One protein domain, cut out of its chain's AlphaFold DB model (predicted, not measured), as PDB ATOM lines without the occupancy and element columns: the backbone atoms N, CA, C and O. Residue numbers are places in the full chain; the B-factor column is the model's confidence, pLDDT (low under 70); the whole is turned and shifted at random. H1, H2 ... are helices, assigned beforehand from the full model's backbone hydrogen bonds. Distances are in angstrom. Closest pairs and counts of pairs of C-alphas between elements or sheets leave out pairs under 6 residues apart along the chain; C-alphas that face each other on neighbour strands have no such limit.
ATOM      1  N   GLN A  14     215.147 291.107 194.629       47.03
ATOM      2  CA  GLN A  14     214.667 291.323 193.255       47.03
ATOM      3  C   GLN A  14     215.697 290.940 192.184       47.03
ATOM      4  O   GLN A  14     215.339 290.281 191.208       47.03
ATOM      5  N   LYS A  15     216.982 291.267 192.374       48.53
ATOM      6  CA  LYS A  15     218.025 290.965 191.375       48.53
ATOM      7  C   LYS A  15     218.240 289.457 191.175       48.53
ATOM      8  O   LYS A  15     218.431 288.998 190.053       48.53
ATOM      9  N   ILE A  16     218.143 288.671 192.250       52.91
ATOM     10  CA  ILE A  16     218.227 287.201 192.183       52.91
ATOM     11  C   ILE A  16     216.979 286.619 191.501       52.91
ATOM     12  O   ILE A  16     217.106 285.718 190.669       52.91
ATOM     13  N   ARG A  17     215.790 287.169 191.806       52.03
ATOM     14  CA  ARG A  17     214.496 286.741 191.239       52.03
ATOM     15  C   ARG A  17     214.413 286.925 189.723       52.03
ATOM     16  O   ARG A  17     213.863 286.045 189.064       52.03
ATOM     17  N   HIS A  18     214.963 288.016 189.187       54.09
ATOM     18  CA  HIS A  18     215.045 288.224 187.738       54.09
ATOM     19  C   HIS A  18     215.947 287.175 187.074       54.09
ATOM     20  O   HIS A  18     215.509 286.514 186.137       54.09
ATOM     21  N   SER A  19     217.125 286.893 187.649       60.69
ATOM     22  CA  SER A  19     218.074 285.943 187.042       60.69
ATOM     23  C   SER A  19     217.562 284.499 186.941       60.69
ATOM     24  O   SER A  19     218.048 283.729 186.111       60.69
ATOM     25  N   SER A  20     216.634 284.076 187.810       61.69
ATOM     26  CA  SER A  20     216.092 282.711 187.758       61.69
ATOM     27  C   SER A  20     214.910 282.552 186.814       61.69
ATOM     28  O   SER A  20     214.796 281.519 186.155       61.69
ATOM     29  N   LEU A  21     214.077 283.586 186.685       66.81
ATOM     30  CA  LEU A  21     213.073 283.647 185.621       66.81
ATOM     31  C   LEU A  21     213.748 283.677 184.242       66.81
ATOM     32  O   LEU A  21     213.392 282.877 183.381       66.81
ATOM     33  N   GLU A  22     214.798 284.486 184.088       77.12
ATOM     34  CA  GLU A  22     215.594 284.576 182.857       77.12
ATOM     35  C   GLU A  22     216.235 283.236 182.468       77.12
ATOM     36  O   GLU A  22     216.237 282.866 181.295       77.12
ATOM     37  N   ARG A  23     216.729 282.464 183.447       81.81
ATOM     38  CA  ARG A  23     217.296 281.127 183.202       81.81
ATOM     39  C   ARG A  23     216.260 280.140 182.674       81.81
ATOM     40  O   ARG A  23     216.518 279.460 181.683       81.81
ATOM     41  N   MET A  24     215.094 280.066 183.311       86.50
ATOM     42  CA  MET A  24     214.019 279.180 182.859       86.50
ATOM     43  C   MET A  24     213.490 279.583 181.478       86.50
ATOM     44  O   MET A  24     213.252 278.715 180.636       86.50
ATOM     45  N   ASP A  25     213.371 280.884 181.210       83.38
ATOM     46  CA  ASP A  25     212.951 281.385 179.902       83.38
ATOM     47  C   ASP A  25     213.983 281.110 178.808       83.38
ATOM     48  O   ASP A  25     213.592 280.705 177.711       83.38
ATOM     49  N   ALA A  26     215.280 281.224 179.103       86.25
ATOM     50  CA  ALA A  26     216.344 280.845 178.175       86.25
ATOM     51  C   ALA A  26     216.280 279.351 177.814       86.25
ATOM     52  O   ALA A  26     216.313 279.005 176.630       86.25
ATOM     53  N   ILE A  27     216.097 278.469 178.807       86.12
ATOM     54  CA  ILE A  27     215.906 277.029 178.566       86.12
ATOM     55  C   ILE A  27     214.665 276.815 177.697       86.12
ATOM     56  O   ILE A  27     214.728 276.120 176.684       86.12
ATOM     57  N   ALA A  28     213.544 277.449 178.037       84.69
ATOM     58  CA  ALA A  28     212.305 277.297 177.284       84.69
ATOM     59  C   ALA A  28     212.388 277.863 175.859       84.69
ATOM     60  O   ALA A  28     211.702 277.369 174.965       84.69
ATOM     61  N   CYS A  29     213.179 278.911 175.628       82.00
ATOM     62  CA  CYS A  29     213.490 279.429 174.294       82.00
ATOM     63  C   CYS A  29     214.309 278.419 173.491       82.00
ATOM     64  O   CYS A  29     213.918 278.103 172.372       82.00
ATOM     65  N   GLY A  30     215.369 277.849 174.070       84.69
ATOM     66  CA  GLY A  30     216.162 276.809 173.409       84.69
ATOM     67  C   GLY A  30     215.342 275.555 173.092       84.69
ATOM     68  O   GLY A  30     215.448 274.996 172.003       84.69
ATOM     69  N   VAL A  31     214.454 275.150 174.006       84.12
ATOM     70  CA  VAL A  31     213.505 274.053 173.767       84.12
ATOM     71  C   VAL A  31     212.566 274.403 172.617       84.12
ATOM     72  O   VAL A  31     212.433 273.601 171.701       84.12
ATOM     73  N   ARG A  32     211.956 275.594 172.622       78.69
ATOM     74  CA  ARG A  32     211.072 276.056 171.537       78.69
ATOM     75  C   ARG A  32     211.773 276.087 170.184       78.69
ATOM     76  O   ARG A  32     211.214 275.572 169.231       78.69
ATOM     77  N   ALA A  33     212.991 276.616 170.117       79.44
ATOM     78  CA  ALA A  33     213.766 276.683 168.880       79.44
ATOM     79  C   ALA A  33     214.070 275.294 168.295       79.44
ATOM     80  O   ALA A  33     214.183 275.145 167.086       79.44
ATOM     81  N   ARG A  34     214.166 274.259 169.140       78.06
ATOM     82  CA  ARG A  34     214.355 272.872 168.693       78.06
ATOM     83  C   ARG A  34     213.066 272.219 168.177       78.06
ATOM     84  O   ARG A  34     213.138 271.208 167.482       78.06
ATOM     85  N   PHE A  35     211.899 272.740 168.549       71.44
ATOM     86  CA  PHE A  35     210.598 272.246 168.103       71.44
ATOM     87  C   PHE A  35     210.034 273.214 167.051       71.44
ATOM     88  O   PHE A  35     209.234 274.088 167.378       71.44
ATOM     89  N   GLU A  36     210.473 273.077 165.796       56.25
ATOM     90  CA  GLU A  36     209.984 273.899 164.680       56.25
ATOM     91  C   GLU A  36     208.513 273.595 164.310       56.25
ATOM     92  O   GLU A  36     208.088 272.450 164.160       56.25
ATOM     93  N   GLU A  37     207.760 274.691 164.183       55.03
ATOM     94  CA  GLU A  37     206.538 274.963 163.401       55.03
ATOM     95  C   GLU A  37     205.236 274.163 163.584       55.03
ATOM     96  O   GLU A  37     204.166 274.733 163.358       55.03
ATOM     97  N   SER A  38     205.210 272.918 164.052       51.75
ATOM     98  CA  SER A  38     203.932 272.183 164.105       51.75
ATOM     99  C   SER A  38     203.218 272.335 165.456       51.75
ATOM    100  O   SER A  38     203.482 271.593 166.396       51.75
ATOM    101  N   THR A  39     202.349 273.341 165.560       49.56
ATOM    102  CA  THR A  39     201.066 273.329 166.302       49.56
ATOM    103  C   THR A  39     200.960 272.477 167.592       49.56
ATOM    104  O   THR A  39     200.837 271.258 167.571       49.56
ATOM    105  N   GLY A  40     200.843 273.140 168.754       53.00
ATOM    106  CA  GLY A  40     200.194 272.556 169.947       53.00
ATOM    107  C   GLY A  40     201.092 271.907 171.011       53.00
ATOM    108  O   GLY A  40     200.588 271.327 171.971       53.00
ATOM    109  N   TYR A  41     202.415 272.034 170.918       54.62
ATOM    110  CA  TYR A  41     203.347 271.387 171.852       54.62
ATOM    111  C   TYR A  41     203.611 272.144 173.164       54.62
ATOM    112  O   TYR A  41     204.626 271.877 173.807       54.62
ATOM    113  N   SER A  42     202.730 273.045 173.623       69.25
ATOM    114  CA  SER A  42     202.985 273.819 174.855       69.25
ATOM    115  C   SER A  42     203.255 272.903 176.060       69.25
ATOM    116  O   SER A  42     204.204 273.138 176.809       69.25
ATOM    117  N   LYS A  43     202.530 271.779 176.165       75.06
ATOM    118  CA  LYS A  43     202.747 270.756 177.199       75.06
ATOM    119  C   LYS A  43     204.092 270.037 177.049       75.06
ATOM    120  O   LYS A  43     204.823 269.901 178.022       75.06
ATOM    121  N   LYS A  44     204.466 269.629 175.834       79.38
ATOM    122  CA  LYS A  44     205.733 268.920 175.576       79.38
ATOM    123  C   LYS A  44     206.950 269.829 175.762       79.38
ATOM    124  O   LYS A  44     207.981 269.388 176.270       79.38
ATOM    125  N   ILE A  45     206.825 271.102 175.388       79.81
ATOM    126  CA  ILE A  45     207.817 272.148 175.651       79.81
ATOM    127  C   ILE A  45     207.941 272.363 177.155       79.81
ATOM    128  O   ILE A  45     209.059 272.412 177.658       79.81
ATOM    129  N   LEU A  46     206.822 272.449 177.878       83.94
ATOM    130  CA  LEU A  46     206.806 272.590 179.333       83.94
ATOM    131  C   LEU A  46     207.519 271.413 180.013       83.94
ATOM    132  O   LEU A  46     208.492 271.627 180.731       83.94
ATOM    133  N   GLU A  47     207.109 270.178 179.723       86.56
ATOM    134  CA  GLU A  47     207.721 268.956 180.265       86.56
ATOM    135  C   GLU A  47     209.216 268.865 179.928       86.56
ATOM    136  O   GLU A  47     210.043 268.545 180.784       86.56
ATOM    137  N   THR A  48     209.593 269.199 178.691       87.62
ATOM    138  CA  THR A  48     210.997 269.173 178.262       87.62
ATOM    139  C   THR A  48     211.821 270.269 178.931       87.62
ATOM    140  O   THR A  48     212.954 270.009 179.331       87.62
ATOM    141  N   THR A  49     211.253 271.461 179.111       88.69
ATOM    142  CA  THR A  49     211.898 272.566 179.834       88.69
ATOM    143  C   THR A  49     212.134 272.177 181.288       88.69
ATOM    144  O   THR A  49     213.253 272.319 181.769       88.69
ATOM    145  N   ILE A  50     211.125 271.618 181.965       90.94
ATOM    146  CA  ILE A  50     211.240 271.144 183.352       90.94
ATOM    147  C   ILE A  50     212.334 270.079 183.460       90.94
ATOM    148  O   ILE A  50     213.201 270.168 184.325       90.94
ATOM    149  N   ARG A  51     212.335 269.091 182.560       92.75
ATOM    150  CA  ARG A  51     213.342 268.024 182.543       92.75
ATOM    151  C   ARG A  51     214.764 268.568 182.385       92.75
ATOM    152  O   ARG A  51     215.656 268.133 183.106       92.75
ATOM    153  N   ILE A  52     214.974 269.514 181.469       90.94
ATOM    154  CA  ILE A  52     216.290 270.131 181.256       90.94
ATOM    155  C   ILE A  52     216.680 270.993 182.459       90.94
ATOM    156  O   ILE A  52     217.806 270.891 182.928       90.94
ATOM    157  N   ALA A  53     215.757 271.777 183.013       90.94
ATOM    158  CA  ALA A  53     216.005 272.586 184.202       90.94
ATOM    159  C   ALA A  53     216.439 271.728 185.403       90.94
ATOM    160  O   ALA A  53     217.424 272.055 186.062       90.94
ATOM    161  N   LYS A  54     215.779 270.582 185.631       91.88
ATOM    162  CA  LYS A  54     216.187 269.615 186.665       91.88
ATOM    163  C   LYS A  54     217.581 269.047 186.400       91.88
ATOM    164  O   LYS A  54     218.393 268.992 187.317       91.88
ATOM    165  N   ALA A  55     217.881 268.680 185.153       91.62
ATOM    166  CA  ALA A  55     219.205 268.185 184.769       91.62
ATOM    167  C   ALA A  55     220.315 269.242 184.939       91.62
ATOM    168  O   ALA A  55     221.460 268.891 185.205       91.62
ATOM    169  N   LEU A  56     219.974 270.528 184.826       89.75
ATOM    170  CA  LEU A  56     220.875 271.661 185.058       89.75
ATOM    171  C   LEU A  56     220.941 272.100 186.532       89.75
ATOM    172  O   LEU A  56     221.604 273.088 186.842       89.75
ATOM    173  N   GLY A  57     220.257 271.398 187.442       89.12
ATOM    174  CA  GLY A  57     220.270 271.708 188.873       89.12
ATOM    175  C   GLY A  57     219.478 272.960 189.258       89.12
ATOM    176  O   GLY A  57     219.751 273.560 190.297       89.12
ATOM    177  N   VAL A  58     218.505 273.380 188.440       88.88
ATOM    178  CA  VAL A  58     217.604 274.482 188.804       88.88
ATOM    179  C   VAL A  58     216.750 274.057 190.010       88.88
ATOM    180  O   VAL A  58     216.142 272.984 189.968       88.88
ATOM    181  N   PRO A  59     216.663 274.872 191.080       90.06
ATOM    182  CA  PRO A  59     215.863 274.541 192.255       90.06
ATOM    183  C   PRO A  59     214.381 274.313 191.922       90.06
ATOM    184  O   PRO A  59     213.769 275.104 191.203       90.06
ATOM    185  N   GLU A  60     213.763 273.294 192.528       88.00
ATOM    186  CA  GLU A  60     212.349 272.939 192.289       88.00
ATOM    187  C   GLU A  60     211.393 274.116 192.574       88.00
ATOM    188  O   GLU A  60     210.392 274.296 191.887       88.00
ATOM    189  N   GLN A  61     211.727 274.974 193.544       87.94
ATOM    190  CA  GLN A  61     210.967 276.192 193.856       87.94
ATOM    191  C   GLN A  61     210.932 277.182 192.679       87.94
ATOM    192  O   GLN A  61     209.902 277.810 192.433       87.94
ATOM    193  N   GLU A  62     212.036 277.318 191.940       84.50
ATOM    194  CA  GLU A  62     212.121 278.203 190.773       84.50
ATOM    195  C   GLU A  62     211.357 277.626 189.588       84.50
ATOM    196  O   GLU A  62     210.626 278.360 188.920       84.50
ATOM    197  N   ILE A  63     211.456 276.308 189.393       87.88
ATOM    198  CA  ILE A  63     210.665 275.581 188.399       87.88
ATOM    199  C   ILE A  63     209.180 275.804 188.685       87.88
ATOM    200  O   ILE A  63     208.479 276.323 187.828       87.88
ATOM    201  N   ASN A  64     208.710 275.524 189.904       88.12
ATOM    202  CA  ASN A  64     207.302 275.672 190.281       88.12
ATOM    203  C   ASN A  64     206.785 277.101 190.097       88.12
ATOM    204  O   ASN A  64     205.693 277.295 189.560       88.12
ATOM    205  N   ARG A  65     207.578 278.105 190.492       85.25
ATOM    206  CA  ARG A  65     207.232 279.519 190.290       85.25
ATOM    207  C   ARG A  65     207.088 279.850 188.806       85.25
ATOM    208  O   ARG A  65     206.142 280.534 188.419       85.25
ATOM    209  N   TRP A  66     208.009 279.365 187.980       85.81
ATOM    210  CA  TRP A  66     207.973 279.578 186.538       85.81
ATOM    211  C   TRP A  66     206.785 278.863 185.873       85.81
ATOM    212  O   TRP A  66     206.078 279.470 185.067       85.81
ATOM    213  N   THR A  67     206.496 277.617 186.264       84.19
ATOM    214  CA  THR A  67     205.346 276.849 185.758       84.19
ATOM    215  C   THR A  67     204.024 277.524 186.121       84.19
ATOM    216  O   THR A  67     203.161 277.675 185.260       84.19
ATOM    217  N   ALA A  68     203.879 277.992 187.368       82.50
ATOM    218  CA  ALA A  68     202.689 278.705 187.828       82.50
ATOM    219  C   ALA A  68     202.453 280.005 187.042       82.50
ATOM    220  O   ALA A  68     201.323 280.293 186.651       82.50
ATOM    221  N   ASN A  69     203.523 280.751 186.741       75.88
ATOM    222  CA  ASN A  69     203.431 281.966 185.933       75.88
ATOM    223  C   ASN A  69     202.971 281.671 184.493       75.88
ATOM    224  O   ASN A  69     202.190 282.424 183.918       75.88
ATOM    225  N   ARG A  70     203.405 280.546 183.908       70.88
ATOM    226  CA  ARG A  70     202.988 280.135 182.556       70.88
ATOM    227  C   ARG A  70     201.578 279.563 182.475       70.88
ATOM    228  O   ARG A  70     200.924 279.787 181.460       70.88
ATOM    229  N   SER A  71     201.090 278.863 183.496       60.72
ATOM    230  CA  SER A  71     199.708 278.357 183.506       60.72
ATOM    231  C   SER A  71     198.677 279.484 183.371       60.72
ATOM    232  O   SER A  71     197.669 279.302 182.695       60.72
ATOM    233  N   ASN A  72     198.977 280.673 183.903       55.53
ATOM    234  CA  ASN A  72     198.144 281.865 183.720       55.53
ATOM    235  C   ASN A  72     198.128 282.371 182.264       55.53
ATOM    236  O   ASN A  72     197.128 282.923 181.816       55.53
ATOM    237  N   HIS A  73     199.197 282.142 181.497       52.25
ATOM    238  CA  HIS A  73     199.267 282.484 180.072       52.25
ATOM    239  C   HIS A  73     198.707 281.386 179.149       52.25
ATOM    240  O   HIS A  73     198.231 281.691 178.058       52.25
ATOM    241  N   GLY A  74     198.702 280.119 179.581       51.91
ATOM    242  CA  GLY A  74     198.176 278.996 178.794       51.91
ATOM    243  C   GLY A  74     196.670 279.076 178.510       51.91
ATOM    244  O   GLY A  74     196.231 278.652 177.441       51.91
ATOM    245  N   ALA A  75     195.886 279.672 179.417       51.75
ATOM    246  CA  ALA A  75     194.461 279.938 179.195       51.75
ATOM    247  C   ALA A  75     194.237 280.907 178.018       51.75
ATOM    248  O   ALA A  75     193.426 280.636 177.134       51.75
ATOM    249  N   SER A  76     195.046 281.970 177.945       55.41
ATOM    250  CA  SER A  76     195.013 282.945 176.849       55.41
ATOM    251  C   SER A  76     195.415 282.326 175.507       55.41
ATOM    252  O   SER A  76     194.871 282.686 174.466       55.41
ATOM    253  N   GLU A  77     196.331 281.355 175.505       57.72
ATOM    254  CA  GLU A  77     196.763 280.685 174.275       57.72
ATOM    255  C   GLU A  77     195.690 279.730 173.725       57.72
ATOM    256  O   GLU A  77     195.459 279.689 172.516       57.72
ATOM    257  N   ALA A  78     194.971 279.020 174.601       61.62
ATOM    258  CA  ALA A  78     193.828 278.191 174.214       61.62
ATOM    259  C   ALA A  78     192.650 279.033 173.690       61.62
ATOM    260  O   ALA A  78     192.039 278.682 172.676       61.62
ATOM    261  N   GLU A  79     192.364 280.166 174.335       62.53
ATOM    262  CA  GLU A  79     191.374 281.140 173.862       62.53
ATOM    263  C   GLU A  79     191.776 281.737 172.512       62.53
ATOM    264  O   GLU A  79     190.969 281.759 171.585       62.53
ATOM    265  N   ARG A  80     193.046 282.112 172.342       65.44
ATOM    266  CA  ARG A  80     193.574 282.621 171.072       65.44
ATOM    267  C   ARG A  80     193.511 281.579 169.954       65.44
ATOM    268  O   ARG A  80     193.195 281.925 168.821       65.44
ATOM    269  N   LEU A  81     193.773 280.304 170.240       68.19
ATOM    270  CA  LEU A  81     193.609 279.225 169.257       68.19
ATOM    271  C   LEU A  81     192.138 279.017 168.878       68.19
ATOM    272  O   LEU A  81     191.839 278.765 167.709       68.19
ATOM    273  N   LYS A  82     191.218 279.161 169.837       74.19
ATOM    274  CA  LYS A  82     189.773 279.143 169.579       74.19
ATOM    275  C   LYS A  82     189.348 280.330 168.705       74.19
ATOM    276  O   LYS A  82     188.595 280.131 167.758       74.19
ATOM    277  N   GLU A  83     189.887 281.520 168.963       77.00
ATOM    278  CA  GLU A  83     189.703 282.727 168.146       77.00
ATOM    279  C   GLU A  83     190.198 282.507 166.708       77.00
ATOM    280  O   GLU A  83     189.457 282.725 165.751       77.00
ATOM    281  N   ILE A  84     191.421 281.990 166.543       76.94
ATOM    282  CA  ILE A  84     192.008 281.681 165.231       76.94
ATOM    283  C   ILE A  84     191.149 280.653 164.492       76.94
ATOM    284  O   ILE A  84     190.849 280.843 163.317       76.94
ATOM    285  N   LYS A  85     190.703 279.590 165.171       76.06
ATOM    286  CA  LYS A  85     189.817 278.583 164.577       76.06
ATOM    287  C   LYS A  85     188.490 279.196 164.125       76.06
ATOM    288  O   LYS A  85     188.046 278.902 163.018       76.06
ATOM    289  N   ASN A  86     187.887 280.062 164.938       78.12
ATOM    290  CA  ASN A  86     186.652 280.764 164.587       78.12
ATOM    291  C   ASN A  86     186.848 281.697 163.385       78.12
ATOM    292  O   ASN A  86     186.004 281.729 162.492       78.12
ATOM    293  N   LEU A  87     187.968 282.423 163.327       81.69
ATOM    294  CA  LEU A  87     188.312 283.270 162.185       81.69
ATOM    295  C   LEU A  87     188.508 282.429 160.920       81.69
ATOM    296  O   LEU A  87     187.902 282.724 159.893       81.69
ATOM    297  N   LEU A  88     189.273 281.339 160.994       80.12
ATOM    298  CA  LEU A  88     189.451 280.422 159.869       80.12
ATOM    299  C   LEU A  88     188.112 279.835 159.411       80.12
ATOM    300  O   LEU A  88     187.839 279.821 158.216       80.12
ATOM    301  N   GLN A  89     187.240 279.426 160.333       77.56
ATOM    302  CA  GLN A  89     185.904 278.937 159.994       77.56
ATOM    303  C   GLN A  89     185.036 280.024 159.344       77.56
ATOM    304  O   GLN A  89     184.316 279.733 158.396       77.56
ATOM    305  N   LYS A  90     185.127 281.279 159.790       77.94
ATOM    306  CA  LYS A  90     184.386 282.404 159.202       77.94
ATOM    307  C   LYS A  90     184.841 282.724 157.773       77.94
ATOM    308  O   LYS A  90     184.004 282.984 156.916       77.94
ATOM    309  N   TYR A  91     186.149 282.707 157.517       75.00
ATOM    310  CA  TYR A  91     186.708 283.067 156.210       75.00
ATOM    311  C   TYR A  91     186.721 281.896 155.216       75.00
ATOM    312  O   TYR A  91     186.386 282.085 154.050       75.00
ATOM    313  N   TYR A  92     187.043 280.681 155.666       71.00
ATOM    314  CA  TYR A  92     187.110 279.491 154.807       71.00
ATOM    315  C   TYR A  92     185.813 278.672 154.788       71.00
ATOM    316  O   TYR A  92     185.533 278.016 153.790       71.00
ATOM    317  N   GLY A  93     184.977 278.740 155.830       58.78
ATOM    318  CA  GLY A  93     183.668 278.072 155.852       58.78
ATOM    319  C   GLY A  93     182.666 278.665 154.858       58.78
ATOM    320  O   GLY A  93     181.860 277.928 154.303       58.78
ATOM    321  N   ASN A  94     182.777 279.961 154.543       56.50
ATOM    322  CA  ASN A  94     181.997 280.593 153.473       56.50
ATOM    323  C   ASN A  94     182.613 280.406 152.072       56.50
ATOM    324  O   ASN A  94     181.926 280.623 151.079       56.50
ATOM    325  N   SER A  95     183.886 280.005 151.972       49.59
ATOM    326  CA  SER A  95     184.600 279.848 150.694       49.59
ATOM    327  C   SER A  95     184.497 278.440 150.099       49.59
ATOM    328  O   SER A  95     184.883 278.254 148.946       49.59
TER     329      SER A  95
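This is residues 14 to 95 of the 100 residues of an uncharacterized protein of Dehalococcoidia bacterium (UniProt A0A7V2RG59). One long helix, H3, folds back beside H2 with its first part to make a helical hairpin, and H1 crosses this hairpin over one side; residues 82 to 95, of which 82 to 93 belong to H3, stick out as an arm that makes the length. The printed part has 82 residues, with helices H1, H2, H3 in chain order and no named strand: all helix, loose, radius of gyration of the C-alphas 16.1 A, spans 53 by 26 by 17 A.

H3, residues 60 to 93, is 46.7 A long, ending at C-alpha 93 (183.668, 278.072, 155.852). It has a kink of 32 degrees near residue 72. H2 is residues 42 to 55. H1, residues 14 to 34, is 30.7 A long, from C-alpha 14 (214.667, 291.323, 193.255).

H3, with residues 60 to 67 alone, touches H2, closest C-alphas Ile 63 and Ile 50, 6.7 A, at a shallow tilt of 20 degrees, opposite ways. H1 touches H2 with residues 24 to 32 alone, closest C-alphas Ala 28 and Thr 49, 5.4 A, at a steep tilt of 61 degrees. Every O i to N i+4 pair is within hydrogen-bond range in H1 and H2, and 26 of 30 in H3.

The printed part has no cut and no long link. pLDDT is under 70 at residues 14 to 21, 36 to 42, 71 to 81 and 93 to 95.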